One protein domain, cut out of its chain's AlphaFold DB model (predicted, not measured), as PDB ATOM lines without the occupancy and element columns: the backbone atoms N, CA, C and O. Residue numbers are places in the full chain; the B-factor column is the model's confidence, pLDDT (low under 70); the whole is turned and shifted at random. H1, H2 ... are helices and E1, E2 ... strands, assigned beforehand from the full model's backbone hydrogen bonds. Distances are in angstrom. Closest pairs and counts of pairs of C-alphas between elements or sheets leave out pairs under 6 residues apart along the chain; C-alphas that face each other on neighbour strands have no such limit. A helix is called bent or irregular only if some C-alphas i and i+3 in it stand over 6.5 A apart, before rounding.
ATOM      1  N   GLU A   2     233.167 105.352 133.135       61.56
ATOM      2  CA  GLU A   2     234.638 105.350 133.311       61.56
ATOM      3  C   GLU A   2     235.159 104.393 134.401       61.56
ATOM      4  O   GLU A   2     235.964 103.520 134.102       61.56
ATOM      5  N   LYS A   3     234.608 104.420 135.626       69.56
ATOM      6  CA  LYS A   3     235.034 103.496 136.705       69.56
ATOM      7  C   LYS A   3     234.903 102.003 136.370       69.56
ATOM      8  O   LYS A   3     235.651 101.191 136.894       69.56
ATOM      9  N   SER A   4     233.924 101.620 135.547       75.06
ATOM     10  CA  SER A   4     233.736 100.212 135.162       75.06
ATOM     11  C   SER A   4     234.794  99.775 134.150       75.06
ATOM     12  O   SER A   4     235.290  98.652 134.206       75.06
ATOM     13  N   GLU A   5     235.176 100.672 133.243       77.25
ATOM     14  CA  GLU A   5     236.222 100.411 132.255       77.25
ATOM     15  C   GLU A   5     237.602 100.354 132.910       77.25
ATOM     16  O   GLU A   5     238.342  99.411 132.645       77.25
ATOM     17  N   GLU A   6     237.899 101.257 133.846       78.12
ATOM     18  CA  GLU A   6     239.138 101.231 134.637       78.12
ATOM     19  C   GLU A   6     239.320  99.895 135.380       78.12
ATOM     20  O   GLU A   6     240.379  99.276 135.288       78.12
ATOM     21  N   ILE A   7     238.269  99.392 136.042       80.19
ATOM     22  CA  ILE A   7     238.311  98.099 136.750       80.19
ATOM     23  C   ILE A   7     238.542  96.935 135.776       80.19
ATOM     24  O   ILE A   7     239.283  95.997 136.081       80.19
ATOM     25  N   ARG A   8     237.918  96.971 134.591       79.56
ATOM     26  CA  ARG A   8     238.109  95.931 133.567       79.56
ATOM     27  C   ARG A   8     239.534  95.939 133.027       79.56
ATOM     28  O   ARG A   8     240.105  94.864 132.860       79.56
ATOM     29  N   VAL A   9     240.100  97.118 132.781       80.94
ATOM     30  CA  VAL A   9     241.488  97.268 132.332       80.94
ATOM     31  C   VAL A   9     242.448  96.748 133.402       80.94
ATOM     32  O   VAL A   9     243.266  95.891 133.081       80.94
ATOM     33  N   ASP A  10     242.290  97.138 134.672       78.88
ATOM     34  CA  ASP A  10     243.101  96.610 135.785       78.88
ATOM     35  C   ASP A  10     242.998  95.080 135.901       78.88
ATOM     36  O   ASP A  10     243.998  94.379 136.057       78.88
ATOM     37  N   THR A  11     241.796  94.527 135.725       83.56
ATOM     38  CA  THR A  11     241.590  93.072 135.744       83.56
ATOM     39  C   THR A  11     242.334  92.382 134.597       83.56
ATOM     40  O   THR A  11     243.004  91.373 134.820       83.56
ATOM     41  N   ILE A  12     242.254  92.914 133.372       82.88
ATOM     42  CA  ILE A  12     242.961  92.364 132.202       82.88
ATOM     43  C   ILE A  12     244.472  92.433 132.410       82.88
ATOM     44  O   ILE A  12     245.169  91.456 132.137       82.88
ATOM     45  N   LEU A  13     244.968  93.550 132.943       79.50
ATOM     46  CA  LEU A  13     246.371  93.725 133.295       79.50
ATOM     47  C   LEU A  13     246.811  92.640 134.273       79.50
ATOM     48  O   LEU A  13     247.699  91.857 133.943       79.50
ATOM     49  N   ARG A  14     246.125  92.502 135.415       80.75
ATOM     50  CA  ARG A  14     246.408  91.466 136.422       80.75
ATOM     51  C   ARG A  14     246.337  90.053 135.854       80.75
ATOM     52  O   ARG A  14     247.115  89.197 136.269       80.75
ATOM     53  N   LEU A  15     245.446  89.785 134.902       84.94
ATOM     54  CA  LEU A  15     245.345  88.489 134.224       84.94
ATOM     55  C   LEU A  15     246.484  88.230 133.230       84.94
ATOM     56  O   LEU A  15     246.808  87.065 133.012       84.94
ATOM     57  N   ALA A  16     247.108  89.270 132.685       83.88
ATOM     58  CA  ALA A  16     248.206  89.168 131.725       83.88
ATOM     59  C   ALA A  16     249.610  89.262 132.350       83.88
ATOM     60  O   ALA A  16     250.560  88.825 131.718       83.88
ATOM     61  N   LEU A  17     249.753  89.777 133.582       80.19
ATOM     62  CA  LEU A  17     251.051  89.832 134.282       80.19
ATOM     63  C   LEU A  17     251.726  88.453 134.348       80.19
ATOM     64  O   LEU A  17     251.085  87.493 134.771       80.19
ATOM     65  N   ASP A  18     253.006  88.364 134.009       76.69
ATOM     66  CA  ASP A  18     253.714  87.097 133.789       76.69
ATOM     67  C   ASP A  18     254.987  86.915 134.637       76.69
ATOM     68  O   ASP A  18     255.776  86.010 134.383       76.69
ATOM     69  N   PHE A  19     255.181  87.723 135.678       76.50
ATOM     70  CA  PHE A  19     256.359  87.623 136.541       76.50
ATOM     71  C   PHE A  19     256.239  86.555 137.645       76.50
ATOM     72  O   PHE A  19     255.141  86.140 138.041       76.50
ATOM     73  N   VAL A  20     257.399  86.131 138.162       80.44
ATOM     74  CA  VAL A  20     257.540  85.059 139.162       80.44
ATOM     75  C   VAL A  20     256.620  85.302 140.360       80.44
ATOM     76  O   VAL A  20     256.586  86.383 140.947       80.44
ATOM     77  N   GLY A  21     255.854  84.275 140.727       77.69
ATOM     78  CA  GLY A  21     254.955  84.308 141.881       77.69
ATOM     79  C   GLY A  21     253.531  84.814 141.613       77.69
ATOM     80  O   GLY A  21     252.660  84.611 142.467       77.69
ATOM     81  N   ILE A  22     253.238  85.405 140.444       82.88
ATOM     82  CA  ILE A  22     251.899  85.952 140.139       82.88
ATOM     83  C   ILE A  22     250.910  84.925 139.651       82.88
ATOM     84  O   ILE A  22     249.785  84.901 140.150       82.88
ATOM     85  N   LYS A  23     251.307  84.079 138.706       87.31
ATOM     86  CA  LYS A  23     250.479  83.013 138.142       87.31
ATOM     87  C   LYS A  23     251.373  81.828 137.819       87.31
ATOM     88  O   LYS A  23     252.500  82.013 137.381       87.31
ATOM     89  N   ASN A  24     250.852  80.624 138.031       90.25
ATOM     90  CA  ASN A  24     251.534  79.418 137.570       90.25
ATOM     91  C   ASN A  24     251.239  79.163 136.092       90.25
ATOM     92  O   ASN A  24     252.058  78.576 135.395       90.25
ATOM     93  N   ILE A  25     250.061  79.587 135.619       90.19
ATOM     94  CA  ILE A  25     249.642  79.465 134.225       90.19
ATOM     95  C   ILE A  25     248.982  80.767 133.781       90.19
ATOM     96  O   ILE A  25     247.934  81.170 134.298       90.19
ATOM     97  N   ASN A  26     249.583  81.404 132.781       88.69
ATOM     98  CA  ASN A  26     249.075  82.636 132.199       88.69
ATOM     99  C   ASN A  26     247.953  82.329 131.204       88.69
ATOM    100  O   ASN A  26     248.149  81.614 130.224       88.69
ATOM    101  N   LEU A  27     246.762  82.874 131.463       89.50
ATOM    102  CA  LEU A  27     245.629  82.768 130.536       89.50
ATOM    103  C   LEU A  27     245.684  83.849 129.443       89.50
ATOM    104  O   LEU A  27     245.166  83.678 128.334       89.50
ATOM    105  N   LEU A  28     246.326  84.969 129.756       88.81
ATOM    106  CA  LEU A  28     246.582  86.058 128.832       88.81
ATOM    107  C   LEU A  28     248.087  86.250 128.700       88.81
ATOM    108  O   LEU A  28     248.808  86.188 129.690       88.81
ATOM    109  N   GLU A  29     248.534  86.480 127.474       84.88
ATOM    110  CA  GLU A  29     249.907  86.862 127.176       84.88
ATOM    111  C   GLU A  29     249.980  88.381 126.980       84.88
ATOM    112  O   GLU A  29     249.168  88.932 126.217       84.88
ATOM    113  N   PRO A  30     250.941  89.053 127.635       80.44
ATOM    114  CA  PRO A  30     251.196  90.465 127.415       80.44
ATOM    115  C   PRO A  30     251.851  90.662 126.037       80.44
ATOM    116  O   PRO A  30     252.841  90.009 125.718       80.44
ATOM    117  N   ILE A  31     251.287  91.526 125.184       74.12
ATOM    118  CA  ILE A  31     251.866  91.853 123.860       74.12
ATOM    119  C   ILE A  31     252.726  93.132 123.921       74.12
ATOM    120  O   ILE A  31     253.504  93.390 123.008       74.12
ATOM    121  N   ASP A  32     252.617  93.915 124.996       68.62
ATOM    122  CA  ASP A  32     253.296  95.209 125.167       68.62
ATOM    123  C   ASP A  32     253.824  95.381 126.612       68.62
ATOM    124  O   ASP A  32     253.963  94.396 127.335       68.62
ATOM    125  N   GLN A  33     254.133  96.601 127.062       63.94
ATOM    126  CA  GLN A  33     254.566  96.900 128.432       63.94
ATOM    127  C   GLN A  33     253.450  96.637 129.460       63.94
ATOM    128  O   GLN A  33     252.651  97.516 129.786       63.94
ATOM    129  N   PHE A  34     253.413  95.419 129.999       59.66
ATOM    130  CA  PHE A  34     252.655  95.078 131.202       59.66
ATOM    131  C   PHE A  34     253.560  95.263 132.431       59.66
ATOM    132  O   PHE A  34     254.781  95.195 132.314       59.66
ATOM    133  N   GLY A  35     252.965  95.589 133.587       58.00
ATOM    134  CA  GLY A  35     253.674  96.003 134.807       58.00
ATOM    135  C   GLY A  35     254.917  95.171 135.172       58.00
ATOM    136  O   GLY A  35     255.008  93.982 134.882       58.00
ATOM    137  N   LYS A  36     255.882  95.816 135.838       61.81
ATOM    138  CA  LYS A  36     257.212  95.260 136.145       61.81
ATOM    139  C   LYS A  36     257.268  94.688 137.558       61.81
ATOM    140  O   LYS A  36     256.666  95.252 138.471       61.81
ATOM    141  N   LEU A  37     258.098  93.664 137.768       56.03
ATOM    142  CA  LEU A  37     258.357  93.081 139.092       56.03
ATOM    143  C   LEU A  37     258.821  94.130 140.123       56.03
ATOM    144  O   LEU A  37     258.561  93.990 141.316       56.03
ATOM    145  N   ASN A  38     259.476  95.201 139.665       53.28
ATOM    146  CA  ASN A  38     260.007  96.243 140.541       53.28
ATOM    147  C   ASN A  38     258.912  97.061 141.246       53.28
ATOM    148  O   ASN A  38     259.020  97.285 142.447       53.28
ATOM    149  N   LEU A  39     257.841  97.413 140.525       54.47
ATOM    150  CA  LEU A  39     256.839  98.412 140.937       54.47
ATOM    151  C   LEU A  39     255.474  97.806 141.321       54.47
ATOM    152  O   LEU A  39     254.536  98.538 141.644       54.47
ATOM    153  N   GLY A  40     255.333  96.480 141.244       53.91
ATOM    154  CA  GLY A  40     254.039  95.811 141.372       53.91
ATOM    155  C   GLY A  40     253.078  96.129 140.215       53.91
ATOM    156  O   GLY A  40     253.422  96.790 139.235       53.91
ATOM    157  N   ALA A  41     251.836  95.649 140.316       51.94
ATOM    158  CA  ALA A  41     250.821  95.776 139.259       51.94
ATOM    159  C   ALA A  41     250.330  97.220 138.992       51.94
ATOM    160  O   ALA A  41     249.605  97.450 138.026       51.94
ATOM    161  N   ASN A  42     250.716  98.194 139.825       52.50
ATOM    162  CA  ASN A  42     250.062  99.504 139.913       52.50
ATOM    163  C   ASN A  42     250.476 100.527 138.835       52.50
ATOM    164  O   ASN A  42     249.826 101.561 138.725       52.50
ATOM    165  N   ASN A  43     251.511 100.259 138.030       52.00
ATOM    166  CA  ASN A  43     252.020 101.187 137.004       52.00
ATOM    167  C   ASN A  43     251.960 100.590 135.587       52.00
ATOM    168  O   ASN A  43     252.952 100.590 134.858       52.00
ATOM    169  N   SER A  44     250.806 100.050 135.198       52.94
ATOM    170  CA  SER A  44     250.587  99.607 133.815       52.94
ATOM    171  C   SER A  44     250.207 100.792 132.913       52.94
ATOM    172  O   SER A  44     249.534 101.721 133.362       52.94
ATOM    173  N   ALA A  45     250.655 100.784 131.653       51.69
ATOM    174  CA  ALA A  45     250.388 101.856 130.691       51.69
ATOM    175  C   ALA A  45     248.884 101.999 130.370       51.69
ATOM    176  O   ALA A  45     248.100 101.065 130.522       51.69
ATOM    177  N   SER A  46     248.472 103.175 129.888       54.47
ATOM    178  CA  SER A  46     247.068 103.526 129.603       54.47
ATOM    179  C   SER A  46     246.426 102.745 128.444       54.47
ATOM    180  O   SER A  46     245.210 102.808 128.272       54.47
ATOM    181  N   ALA A  47     247.209 101.993 127.669       54.06
ATOM    182  CA  ALA A  47     246.723 101.068 126.650       54.06
ATOM    183  C   ALA A  47     247.614  99.819 126.631       54.06
ATOM    184  O   ALA A  47     248.774  99.889 126.235       54.06
ATOM    185  N   CYS A  48     247.072  98.678 127.058       61.88
ATOM    186  CA  CYS A  48     247.796  97.410 127.092       61.88
ATOM    187  C   CYS A  48     247.043  96.361 126.268       61.88
ATOM    188  O   CYS A  48     245.868  96.080 126.510       61.88
ATOM    189  N   TYR A  49     247.728  95.776 125.285       71.75
ATOM    190  CA  TYR A  49     247.172  94.741 124.417       71.75
ATOM    191  C   TYR A  49     247.497  93.356 124.977       71.75
ATOM    192  O   TYR A  49     248.660  92.973 125.077       71.75
ATOM    193  N   ALA A  50     246.466  92.596 125.337       78.88
ATOM    194  CA  ALA A  50     246.595  91.208 125.766       78.88
ATOM    195  C   ALA A  50     245.997  90.277 124.707       78.88
ATOM    196  O   ALA A  50     244.949  90.574 124.130       78.88
ATOM    197  N   LYS A  51     246.632  89.125 124.477       87.00
ATOM    198  CA  LYS A  51     246.064  88.036 123.663       87.00
ATOM    199  C   LYS A  51     245.801  86.818 124.531       87.00
ATOM    200  O   LYS A  51     246.430  86.633 125.569       87.00
ATOM    201  N   LEU A  52     244.886  85.961 124.087       88.56
ATOM    202  CA  LEU A  52     244.695  84.655 124.712       88.56
ATOM    203  C   LEU A  52     245.967  83.822 124.548       88.56
ATOM    204  O   LEU A  52     246.439  83.641 123.424       88.56
ATOM    205  N   SER A  53     246.476  83.282 125.654       89.31
ATOM    206  CA  SER A  53     247.516  82.262 125.579       89.31
ATOM    207  C   SER A  53     246.950  80.984 124.943       89.31
ATOM    208  O   SER A  53     245.777  80.653 125.182       89.31
ATOM    209  N   PRO A  54     247.746  80.206 124.187       88.38
ATOM    210  CA  PRO A  54     247.349  78.874 123.740       88.38
ATOM    211  C   PRO A  54     246.874  77.975 124.894       88.38
ATOM    212  O   PRO A  54     245.938  77.191 124.718       88.38
ATOM    213  N   ALA A  55     247.444  78.149 126.095       87.69
ATOM    214  CA  ALA A  55     247.051  77.420 127.301       87.69
ATOM    215  C   ALA A  55     245.567  77.614 127.656       87.69
ATOM    216  O   ALA A  55     244.912  76.682 128.120       87.69
ATOM    217  N   THR A  56     244.990  78.783 127.369       89.94
ATOM    218  CA  THR A  56     243.593  79.092 127.703       89.94
ATOM    219  C   THR A  56     242.610  78.208 126.958       89.94
ATOM    220  O   THR A  56     241.592  77.833 127.523       89.94
ATOM    221  N   ARG A  57     242.906  77.815 125.715       88.75
ATOM    222  CA  ARG A  57     242.031  76.903 124.960       88.75
ATOM    223  C   ARG A  57     242.132  75.456 125.421       88.75
ATOM    224  O   ARG A  57     241.183  74.704 125.229       88.75
ATOM    225  N   VAL A  58     243.243  75.091 126.054       88.75
ATOM    226  CA  VAL A  58     243.382  73.799 126.731       88.75
ATOM    227  C   VAL A  58     242.603  73.822 128.045       88.75
ATOM    228  O   VAL A  58     241.835  72.904 128.316       88.75
ATOM    229  N   PHE A  59     242.753  74.890 128.833       89.44
ATOM    230  CA  PHE A  59     242.071  75.039 130.119       89.44
ATOM    231  C   PHE A  59     240.559  75.181 129.984       89.44
ATOM    232  O   PHE A  59     239.830  74.636 130.806       89.44
ATOM    233  N   PHE A  60     240.113  75.890 128.949       91.12
ATOM    234  CA  PHE A  60     238.718  76.188 128.656       91.12
ATOM    235  C   PHE A  60     238.386  75.703 127.237       91.12
ATOM    236  O   PHE A  60     238.471  76.485 126.275       91.12
ATOM    237  N   PRO A  61     238.047  74.408 127.081       87.81
ATOM    238  CA  PRO A  61     237.652  73.845 125.801       87.81
ATOM    239  C   PRO A  61     236.463  74.605 125.214       87.81
ATOM    240  O   PRO A  61     235.520  74.952 125.918       87.81
ATOM    241  N   ARG A  62     236.494  74.847 123.900       82.12
ATOM    242  CA  ARG A  62     235.460  75.631 123.202       82.12
ATOM    243  C   ARG A  62     234.075  74.983 123.256       82.12
ATOM    244  O   ARG A  62     233.077  75.689 123.220       82.12
ATOM    245  N   ASP A  63     234.052  73.658 123.345       78.38
ATOM    246  CA  ASP A  63     232.830  72.857 123.364       78.38
ATOM    247  C   ASP A  63     232.221  72.729 124.771       78.38
ATOM    248  O   ASP A  63     231.265  71.980 124.951       78.38
ATOM    249  N   ASP A  64     232.799  73.375 125.787       77.06
ATOM    250  CA  ASP A  64     232.214  73.414 127.126       77.06
ATOM    251  C   ASP A  64     231.221  74.577 127.210       77.06
ATOM    252  O   ASP A  64     231.595  75.735 127.021       77.06
ATOM    253  N   CYS A  65     229.965  74.279 127.542       60.53
ATOM    254  CA  CYS A  65     228.881  75.260 127.495       60.53
ATOM    255  C   CYS A  65     228.984  76.432 128.487       60.53
ATOM    256  O   CYS A  65     228.275  77.412 128.302       60.53
ATOM    257  N   ASP A  66     229.873  76.388 129.485       69.00
ATOM    258  CA  ASP A  66     229.833  77.327 130.620       69.00
ATOM    259  C   ASP A  66     231.212  77.890 131.031       69.00
ATOM    260  O   ASP A  66     231.395  78.313 132.169       69.00
ATOM    261  N   LEU A  67     232.215  77.881 130.133       78.50
ATOM    262  CA  LEU A  67     233.598  78.313 130.441       78.50
ATOM    263  C   LEU A  67     234.156  77.663 131.728       78.50
ATOM    264  O   LEU A  67     234.971  78.250 132.439       78.50
ATOM    265  N   MET A  68     233.720  76.442 132.036       86.38
ATOM    266  CA  MET A  68     234.201  75.686 133.185       86.38
ATOM    267  C   MET A  68     235.605  75.157 132.875       86.38
ATOM    268  O   MET A  68     235.756  74.438 131.884       86.38
ATOM    269  N   PRO A  69     236.635  75.464 133.682       91.62
ATOM    270  CA  PRO A  69     237.974  74.980 133.395       91.62
ATOM    271  C   PRO A  69     238.064  73.457 133.571       91.62
ATOM    272  O   PRO A  69     237.297  72.856 134.321       91.62
ATOM    273  N   ILE A  70     239.038  72.819 132.920       92.25
ATOM    274  CA  ILE A  70     239.300  71.375 133.082       92.25
ATOM    275  C   ILE A  70     239.890  71.011 134.454       92.25
ATOM    276  O   ILE A  70     239.840  69.848 134.850       92.25
ATOM    277  N   MET A  71     240.458  71.987 135.164       93.00
ATOM    278  CA  MET A  71     241.062  71.844 136.490       93.00
ATOM    279  C   MET A  71     240.858  73.134 137.304       93.00
ATOM    280  O   MET A  71     240.669  74.195 136.702       93.00
TER     281      MET A  71
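AT A GLANCE: This is residues 2 to 71 of the 353 residues of the protein "TOP4c domain-containing protein" of Arabis nemorensis (UniProt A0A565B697). One long helix, H1, meets a tiny two-stranded sheet, E1 and E2, with its last residues, 12 to 16, and runs away from the sheet toward its first residue; most of what surrounds this junction is loop. The short H2 and its loops lie toward one end of the long axis, and H3 with the unnamed tail of residues 60 to 71 makes the other end. The printed part has 70 residues with three named helices and two named strands, in the order H1, E1, H2, E2, H3; the sheet is antiparallel, in the order E1 - E2. By its named elements the class is mostly helix, with under half of the residues, 31 of 70, in them. The whole is only just compact, close to loose, with a radius of gyration of the C-alphas of 13.3 A and spans of 37 by 31 by 18 A.

HOW THE PARTS SIT: H1, residues 2 to 16, has 4 pairs of C-alphas within 8 A of E1, residues 28 to 30; the closest C-alphas are those of Ala 16 and Leu 28, 4.5 A apart. H1 is close to but not clearly touching H2, residues 40 to 43, with the C-alphas of Arg 14 and Ala 41 closest at 6.8 A. E2, residues 50 to 52, is the antiparallel neighbour of E1, at 143 degrees between their directions; N 29 and O 51 are 2.8 A apart and N 51 and O 29 are 3.1 A apart, both within hydrogen-bond range. The closest C-alphas of H1 and E2 are those of Ala 16 and Ala 50, 6.5 A apart. H3, residues 54 to 59, follows E2 by a tight link of one residue, and its closest C-alpha to E1 is that of Thr 56, 7.7 A from that of Leu 28. H3 is apart from H1 and from H2. In H1 every O i to N i+4 pair is within hydrogen-bond range, in H3 1 of 2; H2 is too short for such a pair, and its one O i to N i+3 pair is not within range.

IN THESE COORDINATES: H1 begins at C-alpha 2, (234.638, 105.350, 133.311), and is 21.2 A long. E1 measures 6.5 A and E2 6.9 A. H2 is irregular: C-alphas 40 and 43 are 7.2 A apart. H3 is 9.1 A long and ends at C-alpha 59, (242.071, 75.039, 130.119).

THE WHOLE: The two C-alphas farthest apart, those of Asn 38 and Asp 63, are 39.8 A apart. The printed part has no cut. The link from H1 to E1, 11 residues, is long. The mean pLDDT of the printed part is 76.0, with residues 2 to 3, 32 to 48 and 65 to 66 under 70.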